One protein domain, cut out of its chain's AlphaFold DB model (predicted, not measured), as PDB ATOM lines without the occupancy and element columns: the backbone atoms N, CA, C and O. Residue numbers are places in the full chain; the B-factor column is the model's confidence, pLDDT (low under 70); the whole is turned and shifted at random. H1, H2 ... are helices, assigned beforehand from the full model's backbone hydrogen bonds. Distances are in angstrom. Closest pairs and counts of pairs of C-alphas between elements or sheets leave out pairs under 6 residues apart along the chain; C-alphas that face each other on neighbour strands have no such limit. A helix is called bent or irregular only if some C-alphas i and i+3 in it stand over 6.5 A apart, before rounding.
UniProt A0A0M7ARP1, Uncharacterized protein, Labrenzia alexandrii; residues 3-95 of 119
ATOM      1  N   ASP A   3     -20.264   0.970  31.072       62.06
ATOM      2  CA  ASP A   3     -20.733  -0.410  31.272       62.06
ATOM      3  C   ASP A   3     -22.222  -0.615  30.953       62.06
ATOM      4  O   ASP A   3     -22.608  -1.657  30.413       62.06
ATOM      5  N   MET A   4     -23.069   0.388  31.228       63.72
ATOM      6  CA  MET A   4     -24.505   0.308  30.919       63.72
ATOM      7  C   MET A   4     -24.779   0.304  29.408       63.72
ATOM      8  O   MET A   4     -25.635  -0.457  28.952       63.72
ATOM      9  N   ASP A   5     -24.019   1.075  28.624       77.00
ATOM     10  CA  ASP A   5     -24.118   1.079  27.157       77.00
ATOM     11  C   ASP A   5     -23.718  -0.285  26.578       77.00
ATOM     12  O   ASP A   5     -24.407  -0.853  25.726       77.00
ATOM     13  N   ARG A   6     -22.656  -0.891  27.126       76.12
ATOM     14  CA  ARG A   6     -22.172  -2.202  26.688       76.12
ATOM     15  C   ARG A   6     -23.190  -3.314  26.940       76.12
ATOM     16  O   ARG A   6     -23.431  -4.116  26.037       76.12
ATOM     17  N   ALA A   7     -23.804  -3.360  28.120       79.56
ATOM     18  CA  ALA A   7     -24.834  -4.353  28.435       79.56
ATOM     19  C   ALA A   7     -26.077  -4.187  27.545       79.56
ATOM     20  O   ALA A   7     -26.608  -5.165  27.016       79.56
ATOM     21  N   GLN A   8     -26.509  -2.944  27.311       81.50
ATOM     22  CA  GLN A   8     -27.636  -2.658  26.424       81.50
ATOM     23  C   GLN A   8     -27.332  -3.058  24.974       81.50
ATOM     24  O   GLN A   8     -28.175  -3.650  24.298       81.50
ATOM     25  N   LYS A   9     -26.104  -2.817  24.510       85.31
ATOM     26  CA  LYS A   9     -25.639  -3.221  23.183       85.31
ATOM     27  C   LYS A   9     -25.626  -4.737  23.006       85.31
ATOM     28  O   LYS A   9     -26.028  -5.213  21.949       85.31
ATOM     29  N   LEU A  10     -25.209  -5.496  24.021       86.06
ATOM     30  CA  LEU A  10     -25.258  -6.964  23.998       86.06
ATOM     31  C   LEU A  10     -26.699  -7.478  23.914       86.06
ATOM     32  O   LEU A  10     -26.988  -8.335  23.082       86.06
ATOM     33  N   ARG A  11     -27.623  -6.879  24.676       83.69
ATOM     34  CA  ARG A  11     -29.058  -7.203  24.608       83.69
ATOM     35  C   ARG A  11     -29.672  -6.970  23.228       83.69
ATOM     36  O   ARG A  11     -30.546  -7.719  22.811       83.69
ATOM     37  N   GLN A  12     -29.190  -5.978  22.487       85.38
ATOM     38  CA  GLN A  12     -29.661  -5.701  21.126       85.38
ATOM     39  C   GLN A  12     -29.024  -6.600  20.051       85.38
ATOM     40  O   GLN A  12     -29.489  -6.619  18.910       85.38
ATOM     41  N   MET A  13     -27.961  -7.348  20.370       86.19
ATOM     42  CA  MET A  13     -27.336  -8.264  19.415       86.19
ATOM     43  C   MET A  13     -28.185  -9.516  19.201       86.19
ATOM     44  O   MET A  13     -28.838 -10.020  20.114       86.19
ATOM     45  N   SER A  14     -28.133 -10.058  17.984       86.19
ATOM     46  CA  SER A  14     -28.669 -11.392  17.720       86.19
ATOM     47  C   SER A  14     -27.763 -12.462  18.321       86.19
ATOM     48  O   SER A  14     -26.546 -12.270  18.420       86.19
ATOM     49  N   ILE A  15     -28.326 -13.632  18.629       86.38
ATOM     50  CA  ILE A  15     -27.540 -14.751  19.158       86.38
ATOM     51  C   ILE A  15     -26.354 -15.122  18.260       86.38
ATOM     52  O   ILE A  15     -25.251 -15.347  18.745       86.38
ATOM     53  N   GLY A  16     -26.520 -15.055  16.936       83.56
ATOM     54  CA  GLY A  16     -25.426 -15.296  15.993       83.56
ATOM     55  C   GLY A  16     -24.271 -14.290  16.107       83.56
ATOM     56  O   GLY A  16     -23.116 -14.662  15.904       83.56
ATOM     57  N   GLN A  17     -24.548 -13.025  16.450       86.62
ATOM     58  CA  GLN A  17     -23.505 -12.018  16.694       86.62
ATOM     59  C   GLN A  17     -22.772 -12.281  18.012       86.62
ATOM     60  O   GLN A  17     -21.542 -12.205  18.038       86.62
ATOM     61  N   LEU A  18     -23.507 -12.636  19.071       88.25
ATOM     62  CA  LEU A  18     -22.927 -13.012  20.365       88.25
ATOM     63  C   LEU A  18     -22.011 -14.232  20.206       88.25
ATOM     64  O   LEU A  18     -20.832 -14.170  20.545       88.25
ATOM     65  N   VAL A  19     -22.502 -15.296  19.562       87.25
ATOM     66  CA  VAL A  19     -21.725 -16.509  19.266       87.25
ATOM     67  C   VAL A  19     -20.476 -16.183  18.458       87.25
ATOM     68  O   VAL A  19     -19.389 -16.646  18.789       87.25
ATOM     69  N   LYS A  20     -20.593 -15.357  17.408       85.94
ATOM     70  CA  LYS A  20     -19.441 -14.974  16.582       85.94
ATOM     71  C   LYS A  20     -18.356 -14.279  17.405       85.94
ATOM     72  O   LYS A  20     -17.182 -14.538  17.161       85.94
ATOM     73  N   ARG A  21     -18.737 -13.424  18.357       88.06
ATOM     74  CA  ARG A  21     -17.805 -12.727  19.257       88.06
ATOM     75  C   ARG A  21     -17.131 -13.670  20.251       88.06
ATOM     76  O   ARG A  21     -15.918 -13.583  20.416       88.06
ATOM     77  N   ILE A  22     -17.877 -14.609  20.833       88.06
ATOM     78  CA  ILE A  22     -17.303 -15.653  21.697       88.06
ATOM     79  C   ILE A  22     -16.328 -16.512  20.887       88.06
ATOM     80  O   ILE A  22     -15.178 -16.655  21.277       88.06
ATOM     81  N   SER A  23     -16.725 -17.002  19.706       84.56
ATOM     82  CA  SER A  23     -15.840 -17.802  18.846       84.56
ATOM     83  C   SER A  23     -14.634 -17.027  18.294       84.56
ATOM     84  O   SER A  23     -13.715 -17.649  17.777       84.56
ATOM     85  N   ALA A  24     -14.674 -15.692  18.285       85.00
ATOM     86  CA  ALA A  24     -13.543 -14.853  17.888       85.00
ATOM     87  C   ALA A  24     -12.610 -14.537  19.067       85.00
ATOM     88  O   ALA A  24     -11.531 -13.987  18.858       85.00
ATOM     89  N   SER A  25     -13.024 -14.859  20.296       81.31
ATOM     90  CA  SER A  25     -12.159 -14.769  21.466       81.31
ATOM     91  C   SER A  25     -11.121 -15.889  21.418       81.31
ATOM     92  O   SER A  25     -11.388 -16.985  20.928       81.31
ATOM     93  N   THR A  26      -9.911 -15.601  21.889       71.38
ATOM     94  CA  THR A  26      -8.798 -16.554  21.891       71.38
ATOM     95  C   THR A  26      -9.093 -17.763  22.787       71.38
ATOM     96  O   THR A  26      -9.719 -17.615  23.834       71.38
ATOM     97  N   LEU A  27      -8.602 -18.947  22.394       64.44
ATOM     98  CA  LEU A  27      -8.820 -20.230  23.094       64.44
ATOM     99  C   LEU A  27      -8.283 -20.265  24.536       64.44
ATOM    100  O   LEU A  27      -8.737 -21.069  25.341       64.44
ATOM    101  N   ASP A  28      -7.345 -19.380  24.868       64.31
ATOM    102  CA  ASP A  28      -6.768 -19.279  26.212       64.31
ATOM    103  C   ASP A  28      -7.729 -18.642  27.236       64.31
ATOM    104  O   ASP A  28      -7.569 -18.817  28.441       64.31
ATOM    105  N   ARG A  29      -8.776 -17.939  26.779       67.19
ATOM    106  CA  ARG A  29      -9.736 -17.290  27.678       67.19
ATOM    107  C   ARG A  29     -10.720 -18.280  28.290       67.19
ATOM    108  O   ARG A  29     -11.144 -19.249  27.664       67.19
ATOM    109  N   ASP A  30     -11.134 -17.966  29.512       81.38
ATOM    110  CA  ASP A  30     -12.349 -18.517  30.091       81.38
ATOM    111  C   ASP A  30     -13.557 -17.906  29.367       81.38
ATOM    112  O   ASP A  30     -13.823 -16.703  29.460       81.38
ATOM    113  N   PHE A  31     -14.259 -18.721  28.575       85.00
ATOM    114  CA  PHE A  31     -15.406 -18.242  27.806       85.00
ATOM    115  C   PHE A  31     -16.574 -17.849  28.711       85.00
ATOM    116  O   PHE A  31     -17.355 -16.983  28.322       85.00
ATOM    117  N   MET A  32     -16.685 -18.436  29.907       82.69
ATOM    118  CA  MET A  32     -17.736 -18.118  30.878       82.69
ATOM    119  C   MET A  32     -17.631 -16.680  31.398       82.69
ATOM    120  O   MET A  32     -18.652 -16.025  31.596       82.69
ATOM    121  N   GLY A  33     -16.416 -16.144  31.518       84.56
ATOM    122  CA  GLY A  33     -16.165 -14.752  31.894       84.56
ATOM    123  C   GLY A  33     -16.495 -13.707  30.819       84.56
ATOM    124  O   GLY A  33     -16.366 -12.507  31.077       84.56
ATOM    125  N   LEU A  34     -16.901 -14.110  29.609       87.88
ATOM    126  CA  LEU A  34     -17.273 -13.158  28.561       87.88
ATOM    127  C   LEU A  34     -18.684 -12.601  28.801       87.88
ATOM    128  O   LEU A  34     -19.626 -13.368  29.019       87.88
ATOM    129  N   PRO A  35     -18.895 -11.279  28.666       89.19
ATOM    130  CA  PRO A  35     -20.225 -10.703  28.831       89.19
ATOM    131  C   PRO A  35     -21.190 -11.171  27.728       89.19
ATOM    132  O   PRO A  35     -22.391 -11.286  27.964       89.19
ATOM    133  N   GLU A  36     -20.677 -11.515  26.541       89.62
ATOM    134  CA  GLU A  36     -21.444 -12.188  25.492       89.62
ATOM    135  C   GLU A  36     -21.986 -13.550  25.945       89.62
ATOM    136  O   GLU A  36     -23.122 -13.889  25.620       89.62
ATOM    137  N   THR A  37     -21.199 -14.318  26.705       90.44
ATOM    138  CA  THR A  37     -21.618 -15.621  27.239       90.44
ATOM    139  C   THR A  37     -22.719 -15.456  28.270       90.44
ATOM    140  O   THR A  37     -23.706 -16.183  28.207       90.44
ATOM    141  N   GLY A  38     -22.606 -14.467  29.161       90.56
ATOM    142  CA  GLY A  38     -23.669 -14.146  30.115       90.56
ATOM    143  C   GLY A  38     -24.993 -13.815  29.420       90.56
ATOM    144  O   GLY A  38     -26.047 -14.311  29.813       90.56
ATOM    145  N   GLU A  39     -24.945 -13.054  28.328       91.50
ATOM    146  CA  GLU A  39     -26.142 -12.736  27.546       91.50
ATOM    147  C   GLU A  39     -26.716 -13.968  26.822       91.50
ATOM    148  O   GLU A  39     -27.929 -14.171  26.824       91.50
ATOM    149  N   ILE A  40     -25.871 -14.838  26.250       90.19
ATOM    150  CA  ILE A  40     -26.337 -16.113  25.678       90.19
ATOM    151  C   ILE A  40     -26.955 -16.994  26.764       90.19
ATOM    152  O   ILE A  40     -28.010 -17.576  26.526       90.19
ATOM    153  N   TRP A  41     -26.355 -17.075  27.949       92.12
ATOM    154  CA  TRP A  41     -26.856 -17.870  29.070       92.12
ATOM    155  C   TRP A  41     -28.258 -17.439  29.504       92.12
ATOM    156  O   TRP A  41     -29.129 -18.285  29.704       92.12
ATOM    157  N   VAL A  42     -28.500 -16.128  29.593       91.44
ATOM    158  CA  VAL A  42     -29.819 -15.567  29.930       91.44
ATOM    159  C   VAL A  42     -30.876 -15.949  28.893       91.44
ATOM    160  O   VAL A  42     -32.018 -16.227  29.255       91.44
ATOM    161  N   ARG A  43     -30.506 -15.982  27.611       90.12
ATOM    162  CA  ARG A  43     -31.419 -16.339  26.512       90.12
ATOM    163  C   ARG A  43     -31.583 -17.843  26.331       90.12
ATOM    164  O   ARG A  43     -32.544 -18.273  25.701       90.12
ATOM    165  N   THR A  44     -30.635 -18.627  26.839       91.38
ATOM    166  CA  THR A  44     -30.601 -20.079  26.680       91.38
ATOM    167  C   THR A  44     -31.717 -20.715  27.509       91.38
ATOM    168  O   THR A  44     -31.771 -20.500  28.725       91.38
ATOM    169  N   PRO A  45     -32.603 -21.516  26.885       91.75
ATOM    170  CA  PRO A  45     -33.601 -22.302  27.600       91.75
ATOM    171  C   PRO A  45     -32.960 -23.169  28.685       91.75
ATOM    172  O   PRO A  45     -31.868 -23.696  28.483       91.75
ATOM    173  N   GLU A  46     -33.637 -23.353  29.822       90.94
ATOM    174  CA  GLU A  46     -33.060 -24.061  30.976       90.94
ATOM    175  C   GLU A  46     -32.554 -25.460  30.632       90.94
ATOM    176  O   GLU A  46     -31.451 -25.825  31.017       90.94
ATOM    177  N   ASN A  47     -33.293 -26.197  29.803       89.12
ATOM    178  CA  ASN A  47     -32.896 -27.528  29.359       89.12
ATOM    179  C   ASN A  47     -31.608 -27.554  28.512       89.12
ATOM    180  O   ASN A  47     -31.057 -28.627  28.305       89.12
ATOM    181  N   LEU A  48     -31.140 -26.422  27.984       92.31
ATOM    182  CA  LEU A  48     -29.912 -26.317  27.186       92.31
ATOM    183  C   LEU A  48     -28.747 -25.680  27.949       92.31
ATOM    184  O   LEU A  48     -27.650 -25.597  27.397       92.31
ATOM    185  N   LYS A  49     -28.955 -25.239  29.193       92.31
ATOM    186  CA  LYS A  49     -27.905 -24.592  29.989       92.31
ATOM    187  C   LYS A  49     -26.755 -25.542  30.310       92.31
ATOM    188  O   LYS A  49     -25.606 -25.147  30.136       92.31
ATOM    189  N   ASP A  50     -27.044 -26.794  30.662       91.44
ATOM    190  CA  ASP A  50     -26.007 -27.813  30.877       91.44
ATOM    191  C   ASP A  50     -25.192 -28.072  29.610       91.44
ATOM    192  O   ASP A  50     -23.967 -28.149  29.653       91.44
ATOM    193  N   TYR A  51     -25.851 -28.098  28.450       92.19
ATOM    194  CA  TYR A  51     -25.151 -28.236  27.177       92.19
ATOM    195  C   TYR A  51     -24.255 -27.029  26.866       92.19
ATOM    196  O   TYR A  51     -23.124 -27.193  26.406       92.19
ATOM    197  N   LEU A  52     -24.714 -25.811  27.165       92.12
ATOM    198  CA  LEU A  52     -23.897 -24.604  27.045       92.12
ATOM    199  C   LEU A  52     -22.684 -24.626  27.965       92.12
ATOM    200  O   LEU A  52     -21.584 -24.299  27.515       92.12
ATOM    201  N   ALA A  53     -22.877 -25.032  29.218       91.44
ATOM    202  CA  ALA A  53     -21.791 -25.173  30.171       91.44
ATOM    203  C   ALA A  53     -20.775 -26.214  29.695       91.44
ATOM    204  O   ALA A  53     -19.587 -25.915  29.654       91.44
ATOM    205  N   HIS A  54     -21.235 -27.375  29.227       90.94
ATOM    206  CA  HIS A  54     -20.363 -28.415  28.692       90.94
ATOM    207  C   HIS A  54     -19.528 -27.912  27.503       90.94
ATOM    208  O   HIS A  54     -18.311 -28.063  27.473       90.94
ATOM    209  N   VAL A  55     -20.145 -27.222  26.539       90.31
ATOM    210  CA  VAL A  55     -19.426 -26.697  25.367       90.31
ATOM    211  C   VAL A  55     -18.386 -25.634  25.741       90.31
ATOM    212  O   VAL A  55     -17.294 -25.609  25.166       90.31
ATOM    213  N   LEU A  56     -18.721 -24.728  26.661       89.69
ATOM    214  CA  LEU A  56     -17.868 -23.584  26.986       89.69
ATOM    215  C   LEU A  56     -16.834 -23.861  28.077       89.69
ATOM    216  O   LEU A  56     -15.761 -23.261  28.033       89.69
ATOM    217  N   HIS A  57     -17.146 -24.737  29.027       87.12
ATOM    218  CA  HIS A  57     -16.296 -25.048  30.172       87.12
ATOM    219  C   HIS A  57     -15.512 -26.343  29.963       87.12
ATOM    220  O   HIS A  57     -14.286 -26.307  30.000       87.12
ATOM    221  N   GLU A  58     -16.203 -27.447  29.657       87.38
ATOM    222  CA  GLU A  58     -15.573 -28.768  29.535       87.38
ATOM    223  C   GLU A  58     -14.808 -28.894  28.217       87.38
ATOM    224  O   GLU A  58     -13.609 -29.161  28.198       87.38
ATOM    225  N   LEU A  59     -15.486 -28.641  27.093       87.75
ATOM    226  CA  LEU A  59     -14.867 -28.756  25.771       87.75
ATOM    227  C   LEU A  59     -13.973 -27.551  25.455       87.75
ATOM    228  O   LEU A  59     -12.989 -27.679  24.732       87.75
ATOM    229  N   ARG A  60     -14.313 -26.368  25.985       87.38
ATOM    230  CA  ARG A  60     -13.695 -25.080  25.617       87.38
ATOM    231  C   ARG A  60     -13.757 -24.824  24.100       87.38
ATOM    232  O   ARG A  60     -12.835 -24.274  23.498       87.38
ATOM    233  N   GLU A  61     -14.874 -25.192  23.469       86.81
ATOM    234  CA  GLU A  61     -15.055 -25.163  22.011       86.81
ATOM    235  C   GLU A  61     -16.191 -24.216  21.584       86.81
ATOM    236  O   GLU A  61     -17.261 -24.651  21.147       86.81
ATOM    237  N   PRO A  62     -15.983 -22.887  21.606       83.12
ATOM    238  CA  PRO A  62     -17.035 -21.917  21.297       83.12
ATOM    239  C   PRO A  62     -17.485 -21.973  19.832       83.12
ATOM    240  O   PRO A  62     -18.494 -21.375  19.462       83.12
ATOM    241  N   TRP A  63     -16.743 -22.656  18.960       81.25
ATOM    242  CA  TRP A  63     -17.150 -22.886  17.580       81.25
ATOM    243  C   TRP A  63     -18.312 -23.888  17.481       81.25
ATOM    244  O   TRP A  63     -19.099 -23.779  16.541       81.25
ATOM    245  N   ARG A  64     -18.505 -24.788  18.462       83.25
ATOM    246  CA  ARG A  64     -19.658 -25.712  18.516       83.25
ATOM    247  C   ARG A  64     -20.991 -24.997  18.730       83.25
ATOM    248  O   ARG A  64     -22.044 -25.513  18.346       83.25
ATOM    249  N   LEU A  65     -20.949 -23.769  19.247       83.62
ATOM    250  CA  LEU A  65     -22.097 -22.865  19.287       83.62
ATOM    251  C   LEU A  65     -22.566 -22.469  17.875       83.62
ATOM    252  O   LEU A  65     -23.713 -22.063  17.689       83.62
ATOM    253  N   ARG A  66     -21.708 -22.543  16.849       79.38
ATOM    254  CA  ARG A  66     -22.065 -22.089  15.500       79.38
ATOM    255  C   ARG A  66     -23.081 -23.043  14.875       79.38
ATOM    256  O   ARG A  66     -22.777 -24.162  14.459       79.38
ATOM    257  N   CYS A  67     -24.311 -22.559  14.784       76.44
ATOM    258  CA  CYS A  67     -25.399 -23.176  14.041       76.44
ATOM    259  C   CYS A  67     -26.034 -22.094  13.171       76.44
ATOM    260  O   CYS A  67     -26.323 -21.004  13.666       76.44
ATOM    261  N   MET A  68     -26.240 -22.369  11.881       66.06
ATOM    262  CA  MET A  68     -27.051 -21.479  11.055       66.06
ATOM    263  C   MET A  68     -28.520 -21.678  11.434       66.06
ATOM    264  O   MET A  68     -28.992 -22.810  11.324       66.06
ATOM    265  N   PRO A  69     -29.258 -20.633  11.847       61.25
ATOM    266  CA  PRO A  69     -30.706 -20.736  11.936       61.25
ATOM    267  C   PRO A  69     -31.244 -21.057  10.537       61.25
ATOM    268  O   PRO A  69     -31.051 -20.297   9.585       61.25
ATOM    269  N   SER A  70     -31.872 -22.222  10.393       51.00
ATOM    270  CA  SER A  70     -32.491 -22.637   9.140       51.00
ATOM    271  C   SER A  70     -33.614 -21.652   8.800       51.00
ATOM    272  O   SER A  70     -34.573 -21.523   9.555       51.00
ATOM    273  N   GLY A  71     -33.490 -20.935   7.679       46.50
ATOM    274  CA  GLY A  71     -34.567 -20.087   7.149       46.50
ATOM    275  C   GLY A  71     -34.406 -18.573   7.308       46.50
ATOM    276  O   GLY A  71     -35.408 -17.866   7.297       46.50
ATOM    277  N   GLY A  72     -33.185 -18.047   7.461       47.84
ATOM    278  CA  GLY A  72     -32.923 -16.595   7.393       47.84
ATOM    279  C   GLY A  72     -33.521 -15.763   8.536       47.84
ATOM    280  O   GLY A  72     -33.343 -14.545   8.572       47.84
ATOM    281  N   ARG A  73     -34.203 -16.404   9.492       51.50
ATOM    282  CA  ARG A  73     -34.782 -15.751  10.663       51.50
ATOM    283  C   ARG A  73     -33.734 -15.589  11.756       51.50
ATOM    284  O   ARG A  73     -33.062 -16.540  12.147       51.50
ATOM    285  N   LYS A  74     -33.625 -14.360  12.257       60.75
ATOM    286  CA  LYS A  74     -32.824 -13.964  13.423       60.75
ATOM    287  C   LYS A  74     -33.563 -14.304  14.730       60.75
ATOM    288  O   LYS A  74     -33.607 -13.471  15.625       60.75
ATOM    289  N   ASP A  75     -34.189 -15.474  14.807       74.06
ATOM    290  CA  ASP A  75     -34.985 -15.876  15.968       74.06
ATOM    291  C   ASP A  75     -34.172 -16.807  16.865       74.06
ATOM    292  O   ASP A  75     -33.790 -17.907  16.454       74.06
ATOM    293  N   ASP A  76     -33.942 -16.371  18.103       82.50
ATOM    294  CA  ASP A  76     -33.207 -17.129  19.119       82.50
ATOM    295  C   ASP A  76     -33.846 -18.519  19.336       82.50
ATOM    296  O   ASP A  76     -33.143 -19.524  19.435       82.50
ATOM    297  N   THR A  77     -35.178 -18.626  19.249       85.31
ATOM    298  CA  THR A  77     -35.916 -19.901  19.300       85.31
ATOM    299  C   THR A  77     -35.490 -20.889  18.211       85.31
ATOM    300  O   THR A  77     -35.293 -22.074  18.482       85.31
ATOM    301  N   ALA A  78     -35.332 -20.433  16.963       84.81
ATOM    302  CA  ALA A  78     -34.918 -21.302  15.860       84.81
ATOM    303  C   ALA A  78     -33.478 -21.793  16.057       84.81
ATOM    304  O   ALA A  78     -33.175 -22.958  15.795       84.81
ATOM    305  N   TYR A  79     -32.612 -20.917  16.568       86.88
ATOM    306  CA  TYR A  79     -31.247 -21.267  16.935       86.88
ATOM    307  C   TYR A  79     -31.217 -22.344  18.034       86.88
ATOM    308  O   TYR A  79     -30.601 -23.393  17.838       86.88
ATOM    309  N   PHE A  80     -31.945 -22.148  19.140       89.25
ATOM    310  CA  PHE A  80     -31.968 -23.105  20.250       89.25
ATOM    311  C   PHE A  80     -32.627 -24.438  19.892       89.25
ATOM    312  O   PHE A  80     -32.171 -25.477  20.359       89.25
ATOM    313  N   ASN A  81     -33.619 -24.455  19.000       89.25
ATOM    314  CA  ASN A  81     -34.199 -25.703  18.495       89.25
ATOM    315  C   ASN A  81     -33.183 -26.562  17.729       89.25
ATOM    316  O   ASN A  81     -33.169 -27.784  17.862       89.25
ATOM    317  N   ILE A  82     -32.315 -25.943  16.926       88.31
ATOM    318  CA  ILE A  82     -31.231 -26.669  16.244       88.31
ATOM    319  C   ILE A  82     -30.210 -27.162  17.264       88.31
ATOM    320  O   ILE A  82     -29.689 -28.269  17.149       88.31
ATOM    321  N   TRP A  83     -29.937 -26.342  18.273       89.56
ATOM    322  CA  TRP A  83     -28.974 -26.671  19.305       89.56
ATOM    323  C   TRP A  83     -29.425 -27.831  20.191       89.56
ATOM    324  O   TRP A  83     -28.630 -28.717  20.484       89.56
ATOM    325  N   MET A  84     -30.723 -27.901  20.484       89.88
ATOM    326  CA  MET A  84     -31.361 -29.046  21.126       89.88
ATOM    327  C   MET A  84     -31.192 -30.329  20.312       89.88
ATOM    328  O   MET A  84     -30.756 -31.336  20.855       89.88
ATOM    329  N   LYS A  85     -31.436 -30.277  18.995       88.25
ATOM    330  CA  LYS A  85     -31.220 -31.432  18.105       88.25
ATOM    331  C   LYS A  85     -29.760 -31.887  18.073       88.25
ATOM    332  O   LYS A  85     -29.505 -33.080  17.977       88.25
ATOM    333  N   LYS A  86     -28.807 -30.949  18.126       88.00
ATOM    334  CA  LYS A  86     -27.376 -31.276  18.212       88.00
ATOM    335  C   LYS A  86     -27.028 -31.931  19.544       88.00
ATOM    336  O   LYS A  86     -26.408 -32.984  19.521       88.00
ATOM    337  N   ARG A  87     -27.466 -31.354  20.670       90.56
ATOM    338  CA  ARG A  87     -27.288 -31.954  22.000       90.56
ATOM    339  C   ARG A  87     -27.820 -33.383  22.016       90.56
ATOM    340  O   ARG A  87     -27.078 -34.285  22.340       90.56
ATOM    341  N   ASP A  88     -29.062 -33.604  21.594       89.00
ATOM    342  CA  ASP A  88     -29.684 -34.933  21.670       89.00
ATOM    343  C   ASP A  88     -28.992 -35.987  20.796       89.00
ATOM    344  O   ASP A  88     -29.120 -37.179  21.058       89.00
ATOM    345  N   ARG A  89     -28.272 -35.554  19.756       86.88
ATOM    346  CA  ARG A  89     -27.496 -36.430  18.878       86.88
ATOM    347  C   ARG A  89     -26.090 -36.695  19.414       86.88
ATOM    348  O   ARG A  89     -25.644 -37.832  19.378       86.88
ATOM    349  N   ASP A  90     -25.386 -35.638  19.808       86.81
ATOM    350  CA  ASP A  90     -23.951 -35.685  20.111       86.81
ATOM    351  C   ASP A  90     -23.672 -35.891  21.611       86.81
ATOM    352  O   ASP A  90     -22.615 -36.404  21.958       86.81
ATOM    353  N   PHE A  91     -24.606 -35.481  22.471       87.69
ATOM    354  CA  PHE A  91     -24.515 -35.481  23.936       87.69
ATOM    355  C   PHE A  91     -25.869 -35.847  24.573       87.69
ATOM    356  O   PHE A  91     -26.477 -35.031  25.286       87.69
ATOM    357  N   PRO A  92     -26.427 -37.030  24.257       87.06
ATOM    358  CA  PRO A  92     -27.734 -37.435  24.758       87.06
ATOM    359  C   PRO A  92     -27.780 -37.483  26.293       87.06
ATOM    360  O   PRO A  92     -28.839 -37.216  26.861       87.06
ATOM    361  N   GLU A  93     -26.645 -37.721  26.961       87.12
ATOM    362  CA  GLU A  93     -26.514 -37.679  28.422       87.12
ATOM    363  C   GLU A  93     -26.819 -36.311  29.043       87.12
ATOM    364  O   GLU A  93     -27.235 -36.238  30.196       87.12
ATOM    365  N   LEU A  94     -26.694 -35.226  28.273       87.25
ATOM    366  CA  LEU A  94     -27.029 -33.870  28.717       87.25
ATOM    367  C   LEU A  94     -28.521 -33.543  28.545       87.25
ATOM    368  O   LEU A  94     -28.950 -32.408  28.781       87.25
ATOM    369  N   ARG A  95     -29.343 -34.500  28.093       87.88
ATOM    370  CA  ARG A  95     -30.796 -34.326  28.006       87.88
ATOM    371  C   ARG A  95     -31.414 -34.433  29.409       87.88
ATOM    372  O   ARG A  95     -31.117 -35.380  30.137       87.88
TER     373      ARG A  95
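This is residues 3 to 95 of the 119 residues of an uncharacterized protein of Labrenzia alexandrii (UniProt A0A0M7ARP1). Five short helices form two groups side by side: in one, H4 meets H5, the longest, at a steep angle; in the other, H2 and H3 make a helical hairpin, and H1 lies beside that hairpin, on the side away from H4 and H5, where it touches H3. A long link, residues 59 to 75, joins H4 to H5. The printed part has 93 residues, with named helices in the order H1 to H5 and no named strand; its class is all helix. It is compact, with a radius of gyration of the C-alphas of 12.8 A, and spans 38 by 32 by 21 A.

H5, residues 76 to 90, is 20.8 A long and ends at C-alpha 90 (-23.951, -35.685, 20.111). H4, residues 46 to 58, is 18.2 A long and irregular: C-alphas 47 and 50 are 7.1 A apart. H3 holds residues 35 to 43, 12.7 A, and H2 residues 15 to 24, 14.1 A. H1, residues 3 to 12, is 14.5 A long and begins at C-alpha 3 (-20.733, -0.410, 31.272).

H5 touches H4, through residues 48 to 51 of H4 alone, at a steep tilt of 64 degrees; the closest C-alphas, of Tyr 51 and Arg 87, are 6.7 A apart. H3 and H4 are close but not clearly touching, with C-alphas 41 and 49 at 6.9 A. H2 and H3 touch as a hairpin, opposite ways at a shallow tilt of 34 degrees, only just short of steep; C-alphas 18 and 36, the closest, are 5.4 A apart. H1 touches H3, C-alphas 10 and 36 being closest at 6.6 A, and is apart from H4 and H5. Every O i to N i+4 pair is within hydrogen-bond range in H1, H2, H3 and H5, and 7 of 9 in H4.

The C-alphas of Asp 5 and Glu 93, the two farthest apart, are 38.9 A apart. The printed part has no cut. The link from H4 to H5 is long. The pLDDT is under 70 at residues 3 to 4, 27 to 29 and 68 to 74.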